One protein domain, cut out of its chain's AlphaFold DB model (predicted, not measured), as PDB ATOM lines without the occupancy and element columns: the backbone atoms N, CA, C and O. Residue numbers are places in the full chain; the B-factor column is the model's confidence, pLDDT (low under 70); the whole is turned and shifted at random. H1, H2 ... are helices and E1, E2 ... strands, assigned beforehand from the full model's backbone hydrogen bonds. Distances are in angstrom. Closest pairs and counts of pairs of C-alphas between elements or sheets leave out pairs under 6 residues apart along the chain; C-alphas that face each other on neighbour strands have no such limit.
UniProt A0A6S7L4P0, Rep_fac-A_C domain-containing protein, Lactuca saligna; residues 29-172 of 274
ATOM      1  N   ASP A  29      93.776-117.509 -20.882       54.94
ATOM      2  CA  ASP A  29      94.618-117.856 -22.035       54.94
ATOM      3  C   ASP A  29      93.906-117.596 -23.366       54.94
ATOM      4  O   ASP A  29      94.545-117.163 -24.326       54.94
ATOM      5  N   ASP A  30      92.588-117.788 -23.431       58.53
ATOM      6  CA  ASP A  30      91.795-117.469 -24.625       58.53
ATOM      7  C   ASP A  30      91.690-115.955 -24.859       58.53
ATOM      8  O   ASP A  30      91.761-115.498 -26.005       58.53
ATOM      9  N   PHE A  31      91.590-115.160 -23.787       59.25
ATOM     10  CA  PHE A  31      91.646-113.699 -23.868       59.25
ATOM     11  C   PHE A  31      93.005-113.215 -24.396       59.25
ATOM     12  O   PHE A  31      93.056-112.350 -25.270       59.25
ATOM     13  N   LEU A  32      94.106-113.802 -23.917       59.81
ATOM     14  CA  LEU A  32      95.456-113.450 -24.364       59.81
ATOM     15  C   LEU A  32      95.754-113.891 -25.808       59.81
ATOM     16  O   LEU A  32      96.536-113.241 -26.497       59.81
ATOM     17  N   LYS A  33      95.164-114.993 -26.284       58.25
ATOM     18  CA  LYS A  33      95.443-115.532 -27.628       58.25
ATOM     19  C   LYS A  33      94.615-114.873 -28.736       58.25
ATOM     20  O   LYS A  33      95.087-114.801 -29.867       58.25
ATOM     21  N   ASN A  34      93.404-114.396 -28.431       58.62
ATOM     22  CA  ASN A  34      92.451-113.921 -29.447       58.62
ATOM     23  C   ASN A  34      92.371-112.393 -29.588       58.62
ATOM     24  O   ASN A  34      91.720-111.899 -30.512       58.62
ATOM     25  N   HIS A  35      93.021-111.637 -28.704       63.81
ATOM     26  CA  HIS A  35      93.018-110.180 -28.744       63.81
ATOM     27  C   HIS A  35      94.392-109.623 -29.127       63.81
ATOM     28  O   HIS A  35      95.405-109.940 -28.512       63.81
ATOM     29  N   LEU A  36      94.425-108.757 -30.146       71.88
ATOM     30  CA  LEU A  36      95.637-108.038 -30.532       71.88
ATOM     31  C   LEU A  36      95.963-106.990 -29.460       71.88
ATOM     32  O   LEU A  36      95.255-105.989 -29.323       71.88
ATOM     33  N   PHE A  37      97.030-107.226 -28.700       85.62
ATOM     34  CA  PHE A  37      97.593-106.230 -27.793       85.62
ATOM     35  C   PHE A  37      98.330-105.148 -28.576       85.62
ATOM     36  O   PHE A  37      98.951-105.417 -29.603       85.62
ATOM     37  N   SER A  38      98.269-103.918 -28.080       89.06
ATOM     38  CA  SER A  38      99.043-102.791 -28.595       89.06
ATOM     39  C   SER A  38     100.012-102.312 -27.523       89.06
ATOM     40  O   SER A  38      99.618-102.163 -26.362       89.06
ATOM     41  N   ASN A  39     101.253-102.038 -27.920       91.38
ATOM     42  CA  ASN A  39     102.180-101.324 -27.055       91.38
ATOM     43  C   ASN A  39     101.825 -99.840 -27.041       91.38
ATOM     44  O   ASN A  39     101.234 -99.321 -27.988       91.38
ATOM     45  N   ILE A  40     102.209 -99.143 -25.976       93.06
ATOM     46  CA  ILE A  40     101.939 -97.716 -25.816       93.06
ATOM     47  C   ILE A  40     102.588 -96.878 -26.924       93.06
ATOM     48  O   ILE A  40     101.971 -95.916 -27.380       93.06
ATOM     49  N   GLU A  41     103.794 -97.224 -27.371       91.44
ATOM     50  CA  GLU A  41     104.490 -96.507 -28.452       91.44
ATOM     51  C   GLU A  41     103.704 -96.523 -29.779       91.44
ATOM     52  O   GLU A  41     103.650 -95.510 -30.475       91.44
ATOM     53  N   ASP A  42     102.963 -97.599 -30.057       88.25
ATOM     54  CA  ASP A  42     102.167 -97.774 -31.285       88.25
ATOM     55  C   ASP A  42     100.822 -97.011 -31.253       88.25
ATOM     56  O   ASP A  42     100.000 -97.074 -32.175       88.25
ATOM     57  N   LEU A  43     100.516 -96.313 -30.156       86.81
ATOM     58  CA  LEU A  43      99.252 -95.587 -29.986       86.81
ATOM     59  C   LEU A  43      99.310 -94.151 -30.489       86.81
ATOM     60  O   LEU A  43      98.260 -93.523 -30.626       86.81
ATOM     61  N   PHE A  44     100.507 -93.639 -30.770       81.12
ATOM     62  CA  PHE A  44     100.697 -92.276 -31.263       81.12
ATOM     63  C   PHE A  44     100.495 -92.152 -32.785       81.12
ATOM     64  O   PHE A  44     100.423 -91.040 -33.302       81.12
ATOM     65  N   GLU A  45     100.299 -93.280 -33.474       76.12
ATOM     66  CA  GLU A  45      99.853 -93.388 -34.866       76.12
ATOM     67  C   GLU A  45      98.526 -94.186 -34.847       76.12
ATOM     68  O   GLU A  45      98.557 -95.359 -34.451       76.12
ATOM     69  N   PRO A  46      97.317 -93.632 -35.133       69.31
ATOM     70  CA  PRO A  46      96.918 -92.824 -36.300       69.31
ATOM     71  C   PRO A  46      95.845 -91.725 -35.990       69.31
ATOM     72  O   PRO A  46      95.561 -91.419 -34.836       69.31
ATOM     73  N   LEU A  47      95.226 -91.132 -37.030       68.81
ATOM     74  CA  LEU A  47      94.158 -90.103 -36.955       68.81
ATOM     75  C   LEU A  47      92.727 -90.655 -36.751       68.81
ATOM     76  O   LEU A  47      91.794 -89.868 -36.595       68.81
ATOM     77  N   GLU A  48      92.544 -91.975 -36.774       82.56
ATOM     78  CA  GLU A  48      91.234 -92.632 -36.667       82.56
ATOM     79  C   GLU A  48      90.985 -93.186 -35.257       82.56
ATOM     80  O   GLU A  48      91.909 -93.619 -34.562       82.56
ATOM     81  N   GLU A  49      89.720 -93.193 -34.833       84.31
ATOM     82  CA  GLU A  49      89.317 -93.770 -33.551       84.31
ATOM     83  C   GLU A  49      89.495 -95.293 -33.570       84.31
ATOM     84  O   GLU A  49      88.907 -95.998 -34.390       84.31
ATOM     85  N   LYS A  50      90.307 -95.817 -32.643       85.06
ATOM     86  CA  LYS A  50      90.584 -97.254 -32.516       85.06
ATOM     87  C   LYS A  50      90.291 -97.765 -31.109       85.06
ATOM     88  O   LYS A  50      90.573 -97.095 -30.117       85.06
ATOM     89  N   THR A  51      89.767 -98.988 -31.023       87.94
ATOM     90  CA  THR A  51      89.686 -99.747 -29.766       87.94
ATOM     91  C   THR A  51      90.902-100.658 -29.675       87.94
ATOM     92  O   THR A  51      91.155-101.439 -30.588       87.94
ATOM     93  N   VAL A  52      91.652-100.552 -28.582       88.06
ATOM     94  CA  VAL A  52      92.894-101.300 -28.355       88.06
ATOM     95  C   VAL A  52      92.894-101.918 -26.968       88.06
ATOM     96  O   VAL A  52      92.223-101.426 -26.057       88.06
ATOM     97  N   ILE A  53      93.684-102.973 -26.799       91.19
ATOM     98  CA  ILE A  53      93.968-103.557 -25.493       91.19
ATOM     99  C   ILE A  53      95.444-103.317 -25.196       91.19
ATOM    100  O   ILE A  53      96.314-103.671 -25.986       91.19
ATOM    101  N   ILE A  54      95.714-102.699 -24.051       91.31
ATOM    102  CA  ILE A  54      97.062-102.384 -23.577       91.31
ATOM    103  C   ILE A  54      97.250-103.120 -22.260       91.31
ATOM    104  O   ILE A  54      96.391-103.043 -21.379       91.31
ATOM    105  N   VAL A  55      98.386-103.790 -22.108       92.75
ATOM    106  CA  VAL A  55      98.790-104.385 -20.835       92.75
ATOM    107  C   VAL A  55      99.901-103.525 -20.259       92.75
ATOM    108  O   VAL A  55     100.986-103.433 -20.821       92.75
ATOM    109  N   GLY A  56      99.627-102.879 -19.133       93.38
ATOM    110  CA  GLY A  56     100.590-102.011 -18.474       93.38
ATOM    111  C   GLY A  56     100.343-101.923 -16.976       93.38
ATOM    112  O   GLY A  56      99.280-102.271 -16.467       93.38
ATOM    113  N   THR A  57     101.348-101.443 -16.259       94.94
ATOM    114  CA  THR A  57     101.274-101.180 -14.823       94.94
ATOM    115  C   THR A  57     100.723 -99.782 -14.577       94.94
ATOM    116  O   THR A  57     101.229 -98.800 -15.125       94.94
ATOM    117  N   VAL A  58      99.720 -99.665 -13.706       93.31
ATOM    118  CA  VAL A  58      99.245 -98.363 -13.222       93.31
ATOM    119  C   VAL A  58     100.333 -97.738 -12.347       93.31
ATOM    120  O   VAL A  58     100.749 -98.317 -11.348       93.31
ATOM    121  N   LYS A  59     100.812 -96.554 -12.730       93.75
ATOM    122  CA  LYS A  59     101.865 -95.804 -12.022       93.75
ATOM    123  C   LYS A  59     101.323 -94.720 -11.095       93.75
ATOM    124  O   LYS A  59     102.101 -94.111 -10.373       93.75
ATOM    125  N   GLY A  60     100.025 -94.437 -11.162       90.81
ATOM    126  CA  GLY A  60      99.349 -93.481 -10.289       90.81
ATOM    127  C   GLY A  60      98.320 -92.625 -11.022       90.81
ATOM    128  O   GLY A  60      98.115 -92.750 -12.233       90.81
ATOM    129  N   ILE A  61      97.679 -91.729 -10.276       90.69
ATOM    130  CA  ILE A  61      96.645 -90.811 -10.768       90.69
ATOM    131  C   ILE A  61      97.235 -89.401 -10.886       90.69
ATOM    132  O   ILE A  61      98.000 -88.963 -10.030       90.69
ATOM    133  N   ARG A  62      96.901 -88.651 -11.944       87.62
ATOM    134  CA  ARG A  62      97.339 -87.247 -12.053       87.62
ATOM    135  C   ARG A  62      96.546 -86.348 -11.098       87.62
ATOM    136  O   ARG A  62      95.383 -86.068 -11.360       87.62
ATOM    137  N   GLN A  63      97.206 -85.823 -10.067       80.75
ATOM    138  CA  GLN A  63      96.595 -84.948  -9.049       80.75
ATOM    139  C   GLN A  63      96.191 -83.561  -9.581       80.75
ATOM    140  O   GLN A  63      95.185 -83.004  -9.155       80.75
ATOM    141  N   ASN A  64      96.911 -83.018 -10.570       83.81
ATOM    142  CA  ASN A  64      96.652 -81.670 -11.113       83.81
ATOM    143  C   ASN A  64      95.413 -81.582 -12.022       83.81
ATOM    144  O   ASN A  64      95.159 -80.552 -12.645       83.81
ATOM    145  N   ILE A  65      94.667 -82.674 -12.164       87.38
ATOM    146  CA  ILE A  65      93.463 -82.746 -12.982       87.38
ATOM    147  C   ILE A  65      92.348 -83.278 -12.093       87.38
ATOM    148  O   ILE A  65      92.499 -84.288 -11.409       87.38
ATOM    149  N   ARG A  66      91.198 -82.603 -12.126       90.44
ATOM    150  CA  ARG A  66      90.026 -83.008 -11.353       90.44
ATOM    151  C   ARG A  66      89.598 -84.429 -11.747       90.44
ATOM    152  O   ARG A  66      89.239 -84.671 -12.896       90.44
ATOM    153  N   TRP A  67      89.589 -85.334 -10.770       93.12
ATOM    154  CA  TRP A  67      89.228 -86.755 -10.901       93.12
ATOM    155  C   TRP A  67      87.723 -87.003 -11.119       93.12
ATOM    156  O   TRP A  67      87.295 -88.139 -11.333       93.12
ATOM    157  N   TYR A  68      86.908 -85.947 -11.054       94.31
ATOM    158  CA  TYR A  68      85.470 -85.977 -11.295       94.31
ATOM    159  C   TYR A  68      85.028 -84.814 -12.185       94.31
ATOM    160  O   TYR A  68      85.691 -83.781 -12.300       94.31
ATOM    161  N   TYR A  69      83.848 -84.955 -12.771       95.06
ATOM    162  CA  TYR A  69      83.109 -83.842 -13.354       95.06
ATOM    163  C   TYR A  69      81.705 -83.780 -12.755       95.06
ATOM    164  O   TYR A  69      81.158 -84.783 -12.295       95.06
ATOM    165  N   LEU A  70      81.126 -82.581 -12.738       95.06
ATOM    166  CA  LEU A  70      79.748 -82.372 -12.311       95.06
ATOM    167  C   LEU A  70      78.834 -82.698 -13.491       95.06
ATOM    168  O   LEU A  70      78.822 -81.977 -14.484       95.06
ATOM    169  N   ALA A  71      78.105 -83.807 -13.418       96.19
ATOM    170  CA  ALA A  71      77.206 -84.239 -14.482       96.19
ATOM    171  C   ALA A  71      75.800 -83.679 -14.263       96.19
ATOM    172  O   ALA A  71      75.270 -83.764 -13.157       96.19
ATOM    173  N   CYS A  72      75.167 -83.165 -15.316       95.94
ATOM    174  CA  CYS A  72      73.761 -82.773 -15.294       95.94
ATOM    175  C   CYS A  72      72.878 -83.968 -14.900       95.94
ATOM    176  O   CYS A  72      72.989 -85.042 -15.499       95.94
ATOM    177  N   SER A  73      71.967 -83.773 -13.943       94.38
ATOM    178  CA  SER A  73      71.003 -84.793 -13.509       94.38
ATOM    179  C   SER A  73      70.141 -85.337 -14.650       94.38
ATOM    180  O   SER A  73      69.750 -86.500 -14.618       94.38
ATOM    181  N   ASN A  74      69.879 -84.514 -15.669       93.50
ATOM    182  CA  ASN A  74      68.926 -84.830 -16.731       93.50
ATOM    183  C   ASN A  74      69.585 -85.554 -17.913       93.50
ATOM    184  O   ASN A  74      69.033 -86.517 -18.429       93.50
ATOM    185  N   CYS A  75      70.764 -85.101 -18.355       93.44
ATOM    186  CA  CYS A  75      71.411 -85.619 -19.571       93.44
ATOM    187  C   CYS A  75      72.799 -86.227 -19.345       93.44
ATOM    188  O   CYS A  75      73.433 -86.645 -20.307       93.44
ATOM    189  N   LYS A  76      73.303 -86.249 -18.103       92.25
ATOM    190  CA  LYS A  76      74.612 -86.804 -17.708       92.25
ATOM    191  C   LYS A  76      75.847 -86.128 -18.346       92.25
ATOM    192  O   LYS A  76      76.965 -86.428 -17.924       92.25
ATOM    193  N   LYS A  77      75.676 -85.195 -19.299       92.94
ATOM    194  CA  LYS A  77      76.751 -84.345 -19.848       92.94
ATOM    195  C   LYS A  77      77.248 -83.355 -18.780       92.94
ATOM    196  O   LYS A  77      76.555 -83.082 -17.796       92.94
ATOM    197  N   SER A  78      78.465 -82.840 -18.953       93.69
ATOM    198  CA  SER A  78      79.098 -81.941 -17.980       93.69
ATOM    199  C   SER A  78      78.308 -80.641 -17.796       93.69
ATOM    200  O   SER A  78      77.889 -80.008 -18.766       93.69
ATOM    201  N   ALA A  79      78.168 -80.223 -16.542       94.69
ATOM    202  CA  ALA A  79      77.637 -78.935 -16.129       94.69
ATOM    203  C   ALA A  79      78.760 -78.056 -15.560       94.69
ATOM    204  O   ALA A  79      79.749 -78.558 -15.020       94.69
ATOM    205  N   LYS A  80      78.613 -76.740 -15.707       91.94
ATOM    206  CA  LYS A  80      79.522 -75.724 -15.171       91.94
ATOM    207  C   LYS A  80      78.870 -75.037 -13.982       91.94
ATOM    208  O   LYS A  80      77.676 -74.752 -14.013       91.94
ATOM    209  N   GLU A  81      79.659 -74.787 -12.951       91.31
ATOM    210  CA  GLU A  81      79.251 -74.004 -11.790       91.31
ATOM    211  C   GLU A  81      79.298 -72.511 -12.131       91.31
ATOM    212  O   GLU A  81      80.225 -72.050 -12.802       91.31
ATOM    213  N   LYS A  82      78.282 -71.769 -11.698       85.88
ATOM    214  CA  LYS A  82      78.203 -70.314 -11.789       85.88
ATOM    215  C   LYS A  82      77.871 -69.753 -10.419       85.88
ATOM    216  O   LYS A  82      76.848 -70.098  -9.825       85.88
ATOM    217  N   GLU A  83      78.726 -68.860  -9.954       83.81
ATOM    218  CA  GLU A  83      78.497 -68.095  -8.739       83.81
ATOM    219  C   GLU A  83      77.776 -66.800  -9.104       83.81
ATOM    220  O   GLU A  83      78.204 -66.071  -9.998       83.81
ATOM    221  N   SER A  84      76.669 -66.525  -8.421       74.31
ATOM    222  CA  SER A  84      75.969 -65.244  -8.504       74.31
ATOM    223  C   SER A  84      75.804 -64.661  -7.109       74.31
ATOM    224  O   SER A  84      75.425 -65.377  -6.178       74.31
ATOM    225  N   SER A  85      76.059 -63.364  -6.976       69.31
ATOM    226  CA  SER A  85      75.689 -62.569  -5.810       69.31
ATOM    227  C   SER A  85      74.351 -61.883  -6.072       69.31
ATOM    228  O   SER A  85      74.114 -61.361  -7.160       69.31
ATOM    229  N   THR A  86      73.475 -61.874  -5.073       60.69
ATOM    230  CA  THR A  86      72.301 -60.996  -5.055       60.69
ATOM    231  C   THR A  86      72.415 -60.082  -3.851       60.69
ATOM    232  O   THR A  86      72.548 -60.576  -2.727       60.69
ATOM    233  N   ASP A  87      72.353 -58.774  -4.085       58.03
ATOM    234  CA  ASP A  87      72.281 -57.788  -3.014       58.03
ATOM    235  C   ASP A  87      70.937 -57.946  -2.298       58.03
ATOM    236  O   ASP A  87      69.874 -57.968  -2.928       58.03
ATOM    237  N   LYS A  88      70.967 -58.104  -0.972       58.84
ATOM    238  CA  LYS A  88      69.740 -58.040  -0.178       58.84
ATOM    239  C   LYS A  88      69.240 -56.591  -0.225       58.84
ATOM    240  O   LYS A  88      69.993 -55.668   0.065       58.84
ATOM    241  N   VAL A  89      67.967 -56.401  -0.571       59.44
ATOM    242  CA  VAL A  89      67.315 -55.079  -0.709       59.44
ATOM    243  C   VAL A  89      67.200 -54.334   0.639       59.44
ATOM    244  O   VAL A  89      66.938 -53.138   0.666       59.44
ATOM    245  N   ASP A  90      67.496 -55.002   1.759       60.50
ATOM    246  CA  ASP A  90      67.223 -54.508   3.116       60.50
ATOM    247  C   ASP A  90      68.412 -53.817   3.820       60.50
ATOM    248  O   ASP A  90      68.441 -53.725   5.045       60.50
ATOM    249  N   GLY A  91      69.431 -53.341   3.095       59.78
ATOM    250  CA  GLY A  91      70.539 -52.569   3.694       59.78
ATOM    251  C   GLY A  91      71.468 -53.360   4.635       59.78
ATOM    252  O   GLY A  91      72.369 -52.788   5.244       59.78
ATOM    253  N   SER A  92      71.287 -54.680   4.735       61.62
ATOM    254  CA  SER A  92      72.227 -55.600   5.376       61.62
ATOM    255  C   SER A  92      73.283 -56.043   4.362       61.62
ATOM    256  O   SER A  92      72.951 -56.603   3.318       61.62
ATOM    257  N   HIS A  93      74.562 -55.828   4.688       59.97
ATOM    258  CA  HIS A  93      75.747 -56.193   3.893       59.97
ATOM    259  C   HIS A  93      75.991 -57.715   3.773       59.97
ATOM    260  O   HIS A  93      77.123 -58.168   3.607       59.97
ATOM    261  N   GLU A  94      74.952 -58.538   3.873       61.91
ATOM    262  CA  GLU A  94      75.080 -59.988   3.845       61.91
ATOM    263  C   GLU A  94      74.782 -60.523   2.437       61.91
ATOM    264  O   GLU A  94      73.645 -60.850   2.083       61.91
ATOM    265  N   VAL A  95      75.829 -60.585   1.612       61.56
ATOM    266  CA  VAL A  95      75.773 -61.116   0.245       61.56
ATOM    267  C   VAL A  95      75.591 -62.634   0.305       61.56
ATOM    268  O   VAL A  95      76.524 -63.381   0.603       61.56
ATOM    269  N   ALA A  96      74.384 -63.119   0.011       68.50
ATOM    270  CA  ALA A  96      74.146 -64.551  -0.131       68.50
ATOM    271  C   ALA A  96      74.785 -65.044  -1.442       68.50
ATOM    272  O   ALA A  96      74.355 -64.675  -2.535       68.50
ATOM    273  N   LYS A  97      75.820 -65.885  -1.336       74.44
ATOM    274  CA  LYS A  97      76.438 -66.552  -2.487       74.44
ATOM    275  C   LYS A  97      75.518 -67.668  -2.976       74.44
ATOM    276  O   LYS A  97      75.389 -68.704  -2.325       74.44
ATOM    277  N   ILE A  98      74.883 -67.466  -4.127       79.88
ATOM    278  CA  ILE A  98      74.039 -68.480  -4.761       79.88
ATOM    279  C   ILE A  98      74.888 -69.223  -5.790       79.88
ATOM    280  O   ILE A  98      75.382 -68.638  -6.753       79.88
ATOM    281  N   VAL A  99      75.043 -70.529  -5.582       85.50
ATOM    282  CA  VAL A  99      75.681 -71.429  -6.547       85.50
ATOM    283  C   VAL A  99      74.609 -71.986  -7.478       85.50
ATOM    284  O   VAL A  99      73.663 -72.642  -7.036       85.50
ATOM    285  N   THR A 100      74.761 -71.735  -8.774       89.50
ATOM    286  CA  THR A 100      73.907 -72.282  -9.834       89.50
ATOM    287  C   THR A 100      74.726 -73.138 -10.793       89.50
ATOM    288  O   THR A 100      75.952 -73.049 -10.835       89.50
ATOM    289  N   TYR A 101      74.055 -73.996 -11.560       92.25
ATOM    290  CA  TYR A 101      74.709 -74.869 -12.530       92.25
ATOM    291  C   TYR A 101      74.096 -74.694 -13.912       92.25
ATOM    292  O   TYR A 101      72.876 -74.632 -14.057       92.25
ATOM    293  N   GLU A 102      74.947 -74.669 -14.932       92.75
ATOM    294  CA  GLU A 102      74.549 -74.591 -16.334       92.75
ATOM    295  C   GLU A 102      75.050 -75.821 -17.095       92.75
ATOM    296  O   GLU A 102      76.235 -76.154 -17.060       92.75
ATOM    297  N   CYS A 103      74.150 -76.498 -17.806       93.69
ATOM    298  CA  CYS A 103      74.507 -77.597 -18.697       93.69
ATOM    299  C   CYS A 103      74.732 -77.075 -20.120       93.69
ATOM    300  O   CYS A 103      73.934 -76.291 -20.626       93.69
ATOM    301  N   ALA A 104      75.777 -77.563 -20.791       88.94
ATOM    302  CA  ALA A 104      76.054 -77.215 -22.188       88.94
ATOM    303  C   ALA A 104      75.049 -77.835 -23.182       88.94
ATOM    304  O   ALA A 104      74.956 -77.398 -24.325       88.94
ATOM    305  N   ASN A 105      74.297 -78.860 -22.767       91.94
ATOM    306  CA  ASN A 105      73.310 -79.509 -23.623       91.94
ATOM    307  C   ASN A 105      72.094 -78.591 -23.838       91.94
ATOM    308  O   ASN A 105      71.436 -78.200 -22.872       91.94
ATOM    309  N   LEU A 106      71.755 -78.320 -25.103       89.44
ATOM    310  CA  LEU A 106      70.631 -77.462 -25.498       89.44
ATOM    311  C   LEU A 106      69.291 -77.906 -24.893       89.44
ATOM    312  O   LEU A 106      68.499 -77.057 -24.495       89.44
ATOM    313  N   LYS A 107      69.070 -79.218 -24.730       91.06
ATOM    314  CA  LYS A 107      67.850 -79.774 -24.112       91.06
ATOM    315  C   LYS A 107      67.728 -79.458 -22.614       91.06
ATOM    316  O   LYS A 107      66.672 -79.657 -22.027       91.06
ATOM    317  N   CYS A 108      68.809 -79.008 -21.977       92.00
ATOM    318  CA  CYS A 108      68.854 -78.644 -20.559       92.00
ATOM    319  C   CYS A 108      69.064 -77.140 -20.340       92.00
ATOM    320  O   CYS A 108      69.211 -76.706 -19.197       92.00
ATOM    321  N   LYS A 109      69.111 -76.344 -21.414       87.19
ATOM    322  CA  LYS A 109      69.335 -74.902 -21.330       87.19
ATOM    323  C   LYS A 109      68.137 -74.226 -20.662       87.19
ATOM    324  O   LYS A 109      66.998 -74.598 -20.918       87.19
ATOM    325  N   ASN A 110      68.398 -73.226 -19.819       80.88
ATOM    326  CA  ASN A 110      67.387 -72.459 -19.074       80.88
ATOM    327  C   ASN A 110      66.507 -73.284 -18.114       80.88
ATOM    328  O   ASN A 110      65.534 -72.765 -17.575       80.88
ATOM    329  N   ILE A 111      66.847 -74.549 -17.870       85.25
ATOM    330  CA  ILE A 111      66.194 -75.381 -16.862       85.25
ATOM    331  C   ILE A 111      67.067 -75.352 -15.614       85.25
ATOM    332  O   ILE A 111      68.287 -75.498 -15.696       85.25
ATOM    333  N   LYS A 112      66.453 -75.193 -14.440       87.44
ATOM    334  CA  LYS A 112      67.165 -75.386 -13.176       87.44
ATOM    335  C   LYS A 112      67.551 -76.860 -13.058       87.44
ATOM    336  O   LYS A 112      66.684 -77.720 -12.929       87.44
ATOM    337  N   ILE A 113      68.847 -77.142 -13.112       92.88
ATOM    338  CA  ILE A 113      69.388 -78.499 -12.996       92.88
ATOM    339  C   ILE A 113      69.999 -78.728 -11.617       92.88
ATOM    340  O   ILE A 113      70.434 -77.790 -10.946       92.88
ATOM    341  N   SER A 114      70.091 -79.994 -11.225       93.88
ATOM    342  CA  SER A 114      71.032 -80.438 -10.202       93.88
ATOM    343  C   SER A 114      72.216 -81.143 -10.864       93.88
ATOM    344  O   SER A 114      72.173 -81.515 -12.044       93.88
ATOM    345  N   VAL A 115      73.305 -81.293 -10.112       95.31
ATOM    346  CA  VAL A 115      74.513 -81.971 -10.584       95.31
ATOM    347  C   VAL A 115      74.842 -83.173  -9.718       95.31
ATOM    348  O   VAL A 115      74.622 -83.171  -8.509       95.31
ATOM    349  N   ILE A 116      75.389 -84.203 -10.355       95.38
ATOM    350  CA  ILE A 116      75.843 -85.432  -9.714       95.38
ATOM    351  C   ILE A 116      77.315 -85.626 -10.099       95.38
ATOM    352  O   ILE A 116      77.607 -85.727 -11.293       95.38
ATOM    353  N   PRO A 117      78.258 -85.673  -9.141       95.56
ATOM    354  CA  PRO A 117      79.650 -86.001  -9.429       95.56
ATOM    355  C   PRO A 117      79.773 -87.369 -10.116       95.56
ATOM    356  O   PRO A 117      79.135 -88.338  -9.698       95.56
ATOM    357  N   ARG A 118      80.603 -87.450 -11.159       96.44
ATOM    358  CA  ARG A 118      80.925 -88.680 -11.903       96.44
ATOM    359  C   ARG A 118      82.426 -88.799 -12.126       96.44
ATOM    360  O   ARG A 118      83.085 -87.775 -12.313       96.44
ATOM    361  N   PHE A 119      82.959 -90.021 -12.127       95.94
ATOM    362  CA  PHE A 119      84.403 -90.220 -12.286       95.94
ATOM    363  C   PHE A 119      84.901 -89.806 -13.673       95.94
ATOM    364  O   PHE A 119      84.276 -90.096 -14.697       95.94
ATOM    365  N   LYS A 120      86.060 -89.149 -13.670       95.25
ATOM    366  CA  LYS A 120      86.906 -88.819 -14.818       95.25
ATOM    367  C   LYS A 120      88.357 -88.865 -14.335       95.25
ATOM    368  O   LYS A 120      88.995 -87.832 -14.156       95.25
ATOM    369  N   ILE A 121      88.832 -90.066 -14.016       94.44
ATOM    370  CA  ILE A 121      90.106 -90.250 -13.315       94.44
ATOM    371  C   ILE A 121      91.232 -90.379 -14.350       94.44
ATOM    372  O   ILE A 121      91.194 -91.301 -15.163       94.44
ATOM    373  N   PRO A 122      92.237 -89.492 -14.337       94.06
ATOM    374  CA  PRO A 122      93.394 -89.584 -15.221       94.06
ATOM    375  C   PRO A 122      94.428 -90.574 -14.660       94.06
ATOM    376  O   PRO A 122      95.187 -90.235 -13.751       94.06
ATOM    377  N   LEU A 123      94.474 -91.789 -15.207       93.88
ATOM    378  CA  LEU A 123      95.418 -92.841 -14.821       93.88
ATOM    379  C   LEU A 123      96.678 -92.770 -15.678       93.88
ATOM    380  O   LEU A 123      96.600 -92.745 -16.904       93.88
ATOM    381  N   ARG A 124      97.848 -92.811 -15.041       94.56
ATOM    382  CA  ARG A 124      99.122 -93.059 -15.720       94.56
ATOM    383  C   ARG A 124      99.356 -94.560 -15.788       94.56
ATOM    384  O   ARG A 124      99.435 -95.212 -14.749       94.56
ATOM    385  N   VAL A 125      99.503 -95.084 -16.993       95.62
ATOM    386  CA  VAL A 125      99.808 -96.491 -17.265       95.62
ATOM    387  C   VAL A 125     101.156 -96.557 -17.967       95.62
ATOM    388  O   VAL A 125     101.416 -95.760 -18.865       95.62
ATOM    389  N   GLN A 126     102.022 -97.466 -17.531       96.88
ATOM    390  CA  GLN A 126     103.343 -97.691 -18.110       96.88
ATOM    391  C   GLN A 126     103.477 -99.148 -18.544       96.88
ATOM    392  O   GLN A 126     103.212-100.049 -17.749       96.88
ATOM    393  N   ASP A 127     103.942 -99.364 -19.767       95.38
ATOM    394  CA  ASP A 127     104.426-100.653 -20.252       95.38
ATOM    395  C   ASP A 127     105.950-100.581 -20.483       95.38
ATOM    396  O   ASP A 127     106.632 -99.681 -19.980       95.38
ATOM    397  N   ASN A 128     106.510-101.559 -21.189       95.00
ATOM    398  CA  ASN A 128     107.929-101.583 -21.544       95.00
ATOM    399  C   ASN A 128     108.313-100.574 -22.646       95.00
ATOM    400  O   ASN A 128     109.502-100.300 -22.792       95.00
ATOM    401  N   THR A 129     107.353-100.024 -23.391       95.44
ATOM    402  CA  THR A 129     107.583 -99.098 -24.516       95.44
ATOM    403  C   THR A 129     107.373 -97.633 -24.141       95.44
ATOM    404  O   THR A 129     107.986 -96.742 -24.721       95.44
ATOM    405  N   GLY A 130     106.548 -97.341 -23.133       94.62
ATOM    406  CA  GLY A 130     106.261 -95.962 -22.777       94.62
ATOM    407  C   GLY A 130     105.317 -95.776 -21.601       94.62
ATOM    408  O   GLY A 130     105.052 -96.662 -20.792       94.62
ATOM    409  N   THR A 131     104.832 -94.544 -21.460       95.56
ATOM    410  CA  THR A 131     103.835 -94.166 -20.455       95.56
ATOM    411  C   THR A 131     102.726 -93.363 -21.114       95.56
ATOM    412  O   THR A 131     102.987 -92.344 -21.749       95.56
ATOM    413  N   LEU A 132     101.482 -93.776 -20.890       94.56
ATOM    414  CA  LEU A 132     100.279 -93.134 -21.404       94.56
ATOM    415  C   LEU A 132      99.402 -92.645 -20.249       94.56
ATOM    416  O   LEU A 132      99.337 -93.260 -19.186       94.56
ATOM    417  N   THR A 133      98.718 -91.518 -20.449       93.81
ATOM    418  CA  THR A 133      97.640 -91.091 -19.548       93.81
ATOM    419  C   THR A 133      96.297 -91.476 -20.158       93.81
ATOM    420  O   THR A 133      95.907 -90.911 -21.176       93.81
ATOM    421  N   LEU A 134      95.590 -92.405 -19.522       94.56
ATOM    422  CA  LEU A 134      94.231 -92.817 -19.869       94.56
ATOM    423  C   LEU A 134      93.219 -92.127 -18.949       94.56
ATOM    424  O   LEU A 134      93.555 -91.716 -17.840       94.56
ATOM    425  N   THR A 135      91.965 -92.002 -19.387       95.12
ATOM    426  CA  THR A 135      90.875 -91.500 -18.534       95.12
ATOM    427  C   THR A 135      89.899 -92.625 -18.221       95.12
ATOM    428  O   THR A 135      89.258 -93.155 -19.122       95.12
ATOM    429  N   LEU A 136      89.756 -92.962 -16.939       95.44
ATOM    430  CA  LEU A 136      88.780 -93.932 -16.458       95.44
ATOM    431  C   LEU A 136      87.473 -93.219 -16.090       95.44
ATOM    432  O   LEU A 136      87.436 -92.367 -15.194       95.44
ATOM    433  N   PHE A 137      86.404 -93.562 -16.804       95.50
ATOM    434  CA  PHE A 137      85.084 -92.959 -16.636       95.50
ATOM    435  C   PHE A 137      84.202 -93.717 -15.636       95.50
ATOM    436  O   PHE A 137      84.472 -94.852 -15.249       95.50
ATOM    437  N   ASP A 138      83.118 -93.055 -15.232       94.88
ATOM    438  CA  ASP A 138      82.194 -93.418 -14.151       94.88
ATOM    439  C   ASP A 138      81.852 -94.908 -14.007       94.88
ATOM    440  O   ASP A 138      81.962 -95.439 -12.906       94.88
ATOM    441  N   GLN A 139      81.432 -95.589 -15.076       93.38
ATOM    442  CA  GLN A 139      81.000 -96.989 -14.982       93.38
ATOM    443  C   GLN A 139      82.158 -97.934 -14.639       93.38
ATOM    444  O   GLN A 139      82.046 -98.707 -13.691       93.38
ATOM    445  N   GLU A 140      83.276 -97.836 -15.357       93.44
ATOM    446  CA  GLU A 140      84.446 -98.689 -15.123       93.44
ATOM    447  C   GLU A 140      85.147 -98.339 -13.806       93.44
ATOM    448  O   GLU A 140      85.526 -99.227 -13.042       93.44
ATOM    449  N   ALA A 141      85.215 -97.051 -13.459       93.94
ATOM    450  CA  ALA A 141      85.735 -96.609 -12.167       93.94
ATOM    451  C   ALA A 141      84.921 -97.174 -10.992       93.94
ATOM    452  O   ALA A 141      85.500 -97.658 -10.025       93.94
ATOM    453  N   LYS A 142      83.583 -97.183 -11.070       92.06
ATOM    454  CA  LYS A 142      82.732 -97.776 -10.022       92.06
ATOM    455  C   LYS A 142      82.993 -99.267  -9.837       92.06
ATOM    456  O   LYS A 142      83.020 -99.743  -8.703       92.06
ATOM    457  N   LYS A 143      83.204-100.003 -10.936       91.06
ATOM    458  CA  LYS A 143      83.551-101.430 -10.873       91.06
ATOM    459  C   LYS A 143      84.885-101.644 -10.166       91.06
ATOM    460  O   LYS A 143      84.984-102.593  -9.389       91.06
ATOM    461  N   LEU A 144      85.859-100.766 -10.411       88.81
ATOM    462  CA  LEU A 144      87.191-100.843  -9.821       88.81
ATOM    463  C   LEU A 144      87.193-100.439  -8.341       88.81
ATOM    464  O   LEU A 144      87.630-101.216  -7.507       88.81
ATOM    465  N   PHE A 145      86.664 -99.262  -7.996       85.31
ATOM    466  CA  PHE A 145      86.795 -98.695  -6.648       85.31
ATOM    467  C   PHE A 145      85.709 -99.128  -5.667       85.31
ATOM    468  O   PHE A 145      85.863 -98.904  -4.471       85.31
ATOM    469  N   LYS A 146      84.596 -99.695  -6.151       88.56
ATOM    470  CA  LYS A 146      83.400-100.033  -5.350       88.56
ATOM    471  C   LYS A 146      82.747 -98.840  -4.634       88.56
ATOM    472  O   LYS A 146      81.813 -99.031  -3.864       88.56
ATOM    473  N   TYR A 147      83.183 -97.621  -4.943       89.56
ATOM    474  CA  TYR A 147      82.563 -96.366  -4.534       89.56
ATOM    475  C   TYR A 147      81.980 -95.653  -5.741       89.56
ATOM    476  O   TYR A 147      82.467 -95.777  -6.864       89.56
ATOM    477  N   THR A 148      80.960 -94.843  -5.503       93.88
ATOM    478  CA  THR A 148      80.498 -93.834  -6.449       93.88
ATOM    479  C   THR A 148      81.309 -92.548  -6.297       93.88
ATOM    480  O   THR A 148      81.752 -92.185  -5.206       93.88
ATOM    481  N   ALA A 149      81.447 -91.791  -7.389       94.75
ATOM    482  CA  ALA A 149      82.102 -90.487  -7.337       94.75
ATOM    483  C   ALA A 149      81.392 -89.521  -6.378       94.75
ATOM    484  O   ALA A 149      82.048 -88.706  -5.743       94.75
ATOM    485  N   LYS A 150      80.065 -89.633  -6.235       94.38
ATOM    486  CA  LYS A 150      79.285 -88.831  -5.288       94.38
ATOM    487  C   LYS A 150      79.691 -89.107  -3.838       94.38
ATOM    488  O   LYS A 150      79.885 -88.158  -3.091       94.38
ATOM    489  N   GLU A 151      79.840 -90.370  -3.446       93.56
ATOM    490  CA  GLU A 151      80.240 -90.724  -2.077       93.56
ATOM    491  C   GLU A 151      81.622 -90.168  -1.736       93.56
ATOM    492  O   GLU A 151      81.785 -89.540  -0.693       93.56
ATOM    493  N   LEU A 152      82.596 -90.339  -2.635       91.06
ATOM    494  CA  LEU A 152      83.936 -89.777  -2.450       91.06
ATOM    495  C   LEU A 152      83.912 -88.245  -2.458       91.06
ATOM    496  O   LEU A 152      84.573 -87.610  -1.641       91.06
ATOM    497  N   TYR A 153      83.116 -87.629  -3.328       91.06
ATOM    498  CA  TYR A 153      82.977 -86.176  -3.385       91.06
ATOM    499  C   TYR A 153      82.399 -85.596  -2.087       91.06
ATOM    500  O   TYR A 153      82.934 -84.635  -1.537       91.06
ATOM    501  N   ASP A 154      81.340 -86.211  -1.558       90.19
ATOM    502  CA  ASP A 154      80.678 -85.770  -0.330       90.19
ATOM    503  C   ASP A 154      81.571 -85.957   0.908       90.19
ATOM    504  O   ASP A 154      81.516 -85.141   1.831       90.19
ATOM    505  N   LYS A 155      82.408 -87.005   0.937       85.62
ATOM    506  CA  LYS A 155      83.431 -87.202   1.979       85.62
ATOM    507  C   LYS A 155      84.486 -86.095   1.940       85.62
ATOM    508  O   LYS A 155      84.738 -85.466   2.963       85.62
ATOM    509  N   ASN A 156      85.027 -85.801   0.757       78.94
ATOM    510  CA  ASN A 156      86.052 -84.770   0.578       78.94
ATOM    511  C   ASN A 156      85.537 -83.358   0.885       78.94
ATOM    512  O   ASN A 156      86.278 -82.543   1.408       78.94
ATOM    513  N   LYS A 157      84.255 -83.058   0.645       76.00
ATOM    514  CA  LYS A 157      83.677 -81.759   1.033       76.00
ATOM    515  C   LYS A 157      83.641 -81.546   2.556       76.00
ATOM    516  O   LYS A 157      83.627 -80.409   3.014       76.00
ATOM    517  N   LYS A 158      83.571 -82.627   3.340       63.38
ATOM    518  CA  LYS A 158      83.526 -82.575   4.811       63.38
ATOM    519  C   LYS A 158      84.917 -82.477   5.435       63.38
ATOM    520  O   LYS A 158      85.043 -81.961   6.541       63.38
ATOM    521  N   ILE A 159      85.935 -82.973   4.738       60.84
ATOM    522  CA  ILE A 159      87.335 -82.904   5.149       60.84
ATOM    523  C   ILE A 159      87.905 -81.638   4.506       60.84
ATOM    524  O   ILE A 159      88.258 -81.638   3.334       60.84
ATOM    525  N   ASN A 160      87.893 -80.532   5.247       46.78
ATOM    526  CA  ASN A 160      88.441 -79.253   4.798       46.78
ATOM    527  C   ASN A 160      89.887 -79.432   4.293       46.78
ATOM    528  O   ASN A 160      90.768 -79.648   5.113       46.78
ATOM    529  N   GLU A 161      90.069 -79.355   2.970       54.34
ATOM    530  CA  GLU A 161      91.319 -79.250   2.201       54.34
ATOM    531  C   GLU A 161      92.450 -80.259   2.537       54.34
ATOM    532  O   GLU A 161      93.036 -80.262   3.614       54.34
ATOM    533  N   ASN A 162      92.839 -81.041   1.516       45.16
ATOM    534  CA  ASN A 162      94.069 -81.856   1.408       45.16
ATOM    535  C   ASN A 162      94.041 -83.308   1.920       45.16
ATOM    536  O   ASN A 162      95.052 -83.801   2.414       45.16
ATOM    537  N   ALA A 163      92.943 -84.041   1.723       50.72
ATOM    538  CA  ALA A 163      93.055 -85.498   1.627       50.72
ATOM    539  C   ALA A 163      93.371 -85.872   0.174       50.72
ATOM    540  O   ALA A 163      92.558 -85.649  -0.729       50.72
ATOM    541  N   ASP A 164      94.572 -86.402  -0.052       60.88
ATOM    542  CA  ASP A 164      94.963 -86.975  -1.328       60.88
ATOM    543  C   ASP A 164      93.999 -88.113  -1.651       60.88
ATOM    544  O   ASP A 164      93.978 -89.163  -1.021       60.88
ATOM    545  N   ILE A 165      93.159 -87.904  -2.657       63.75
ATOM    546  CA  ILE A 165      92.200 -88.911  -3.131       63.75
ATOM    547  C   ILE A 165      92.928 -90.162  -3.612       63.75
ATOM    548  O   ILE A 165      92.353 -91.244  -3.642       63.75
ATOM    549  N   ILE A 166      94.213 -90.008  -3.924       62.62
ATOM    550  CA  ILE A 166      95.151 -91.097  -4.119       62.62
ATOM    551  C   ILE A 166      95.146 -92.042  -2.915       62.62
ATOM    552  O   ILE A 166      94.899 -93.216  -3.132       62.62
ATOM    553  N   ASP A 167      95.258 -91.569  -1.675       64.75
ATOM    554  CA  ASP A 167      95.283 -92.440  -0.495       64.75
ATOM    555  C   ASP A 167      93.986 -93.250  -0.346       64.75
ATOM    556  O   ASP A 167      94.016 -94.437  -0.024       64.75
ATOM    557  N   GLU A 168      92.821 -92.646  -0.613       64.94
ATOM    558  CA  GLU A 168      91.533 -93.349  -0.513       64.94
ATOM    559  C   GLU A 168      91.287 -94.298  -1.702       64.94
ATOM    560  O   GLU A 168      90.635 -95.332  -1.543       64.94
ATOM    561  N   LEU A 169      91.827 -93.998  -2.887       65.88
ATOM    562  CA  LEU A 169      91.753 -94.883  -4.055       65.88
ATOM    563  C   LEU A 169      92.784 -96.027  -3.979       65.88
ATOM    564  O   LEU A 169      92.453 -97.165  -4.319       65.88
ATOM    565  N   GLU A 170      93.992 -95.756  -3.485       64.25
ATOM    566  CA  GLU A 170      95.092 -96.713  -3.314       64.25
ATOM    567  C   GLU A 170      94.833 -97.678  -2.162       64.25
ATOM    568  O   GLU A 170      95.032 -98.882  -2.324       64.25
ATOM    569  N   LYS A 171      94.296 -97.191  -1.036       63.41
ATOM    570  CA  LYS A 171      93.925 -98.037   0.108       63.41
ATOM    571  C   LYS A 171      92.917 -99.124  -0.260       63.41
ATOM    572  O   LYS A 171      92.855-100.144   0.421       63.41
ATOM    573  N   ASN A 172      92.118 -98.901  -1.303       59.22
ATOM    574  CA  ASN A 172      91.018 -99.790  -1.629       59.22
ATOM    575  C   ASN A 172      91.311-100.791  -2.759       59.22
ATOM    576  O   ASN A 172      90.751-101.874  -2.656       59.22
TER     577      ASN A 172
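This is residues 29 to 172 of the 274 residues of the protein "Rep_fac-A_C domain-containing protein" of Lactuca saligna (UniProt A0A6S7L4P0). The model is a long, strongly twisted sheet built along one strand, E5, with E6 on one side of it and E1 and E2 one after the other on its other side; from the E2 end a two-stranded hairpin, E3 and E4, reaches away as an arm. At the other end of the long axis the small helix H1 sticks out, while H2 is beside the sheet, H3 stands up over E5 and H4 only grazes the sheet. The printed part has 144 residues, with four named helices and six named strands in the order H1, E1, E2, E3, E4, E5, E6, H2, H3, H4, and its class is mixed, helices and strands. Both sheets are antiparallel in their neighbour pairs. The whole is loose, with a radius of gyration of the C-alphas of 20.4 A and spans of 73 by 36 by 25 A.

Find C-alpha 29 at (94.618, -117.856, -22.035); there H1 begins and runs to residue 34. Residues 35 to 56 then pass with no named element until you reach E1, residues 57 to 61, 12.1 A long. Next comes E2, residues 68 to 72, 12.8 A long. E3, residues 79 to 86, covers 21.7 A, and E4, residues 96 to 103, covers 22.7 A. Look at C-alpha 115 at (74.513, -81.971, -10.584) for the start of E5, residues 115 to 126, the longest strand by residues, which is 33.7 A long and ends with C-alpha 126 at (103.343, -97.691, -18.110). E6, residues 131 to 137, is 19.2 A long and is followed directly by H2, residues 138 to 145, 10.3 A. H3, residues 149 to 158, is 14.6 A long, and H4, residues 165 to 172, is 11.0 A and ends at C-alpha 172 at (91.018, -99.790, -1.629).

Start at the branched sheet, where E5 has three antiparallel neighbours and the pairing is staggered. E2, beside residues 115 to 120, and E1, beside residues 122 to 126, lie on one side of E5, and E6, beside residues 119 to 126, lies on the other side. Between E1 and E5 you will find N 59 and O 124 at 2.8 A; between E2 and E5, N 71 and O 116 at 2.9 A. E5 and E6 form a hairpin at 158 degrees, with N 123 and O 134 at 2.8 A. The hairpin of E3 and E4 has N 82 and O 100 at 2.8 A; the closest C-alphas of E2 and E3, those of Cys 72 and Ala 79, are 5.5 A apart. H2 is on the branched sheet at the sheet's level, with a height of 1.9 A, and its closest C-alphas to E5 are Asp 138 and Phe 119, 4.3 A apart. H3 is on that sheet too and lies over E5, its height over the sheet is 9.8 A, and it stands up from the sheet, its line rising 64 degrees out of the local plane; the closest C-alphas of H3 and E5 are those of Lys 150 and Pro 117, 5.0 A apart. H2 and H4 are close but not clearly touching, with the C-alphas of Phe 145 and Asn 172 closest at 6.7 A, and H3 and H4 are near each other. Every O i to N i+4 pair is within hydrogen-bond range in H1 and H2, against 5 of 6 in H3 and 3 of 4 in H4.

The two C-alphas farthest apart are those of Lys 33 and Gly 91, 74.6 A. The printed part has no cut, and its long links are H1 to E1 and E4 to E5. Residues 29 to 34, 45 to 50 and 157 to 162 stand free. The mean pLDDT of the printed part is 83.0; look for values under 70 in residues 29 to 35, 46 to 47, 85 to 96 and 158 to 172.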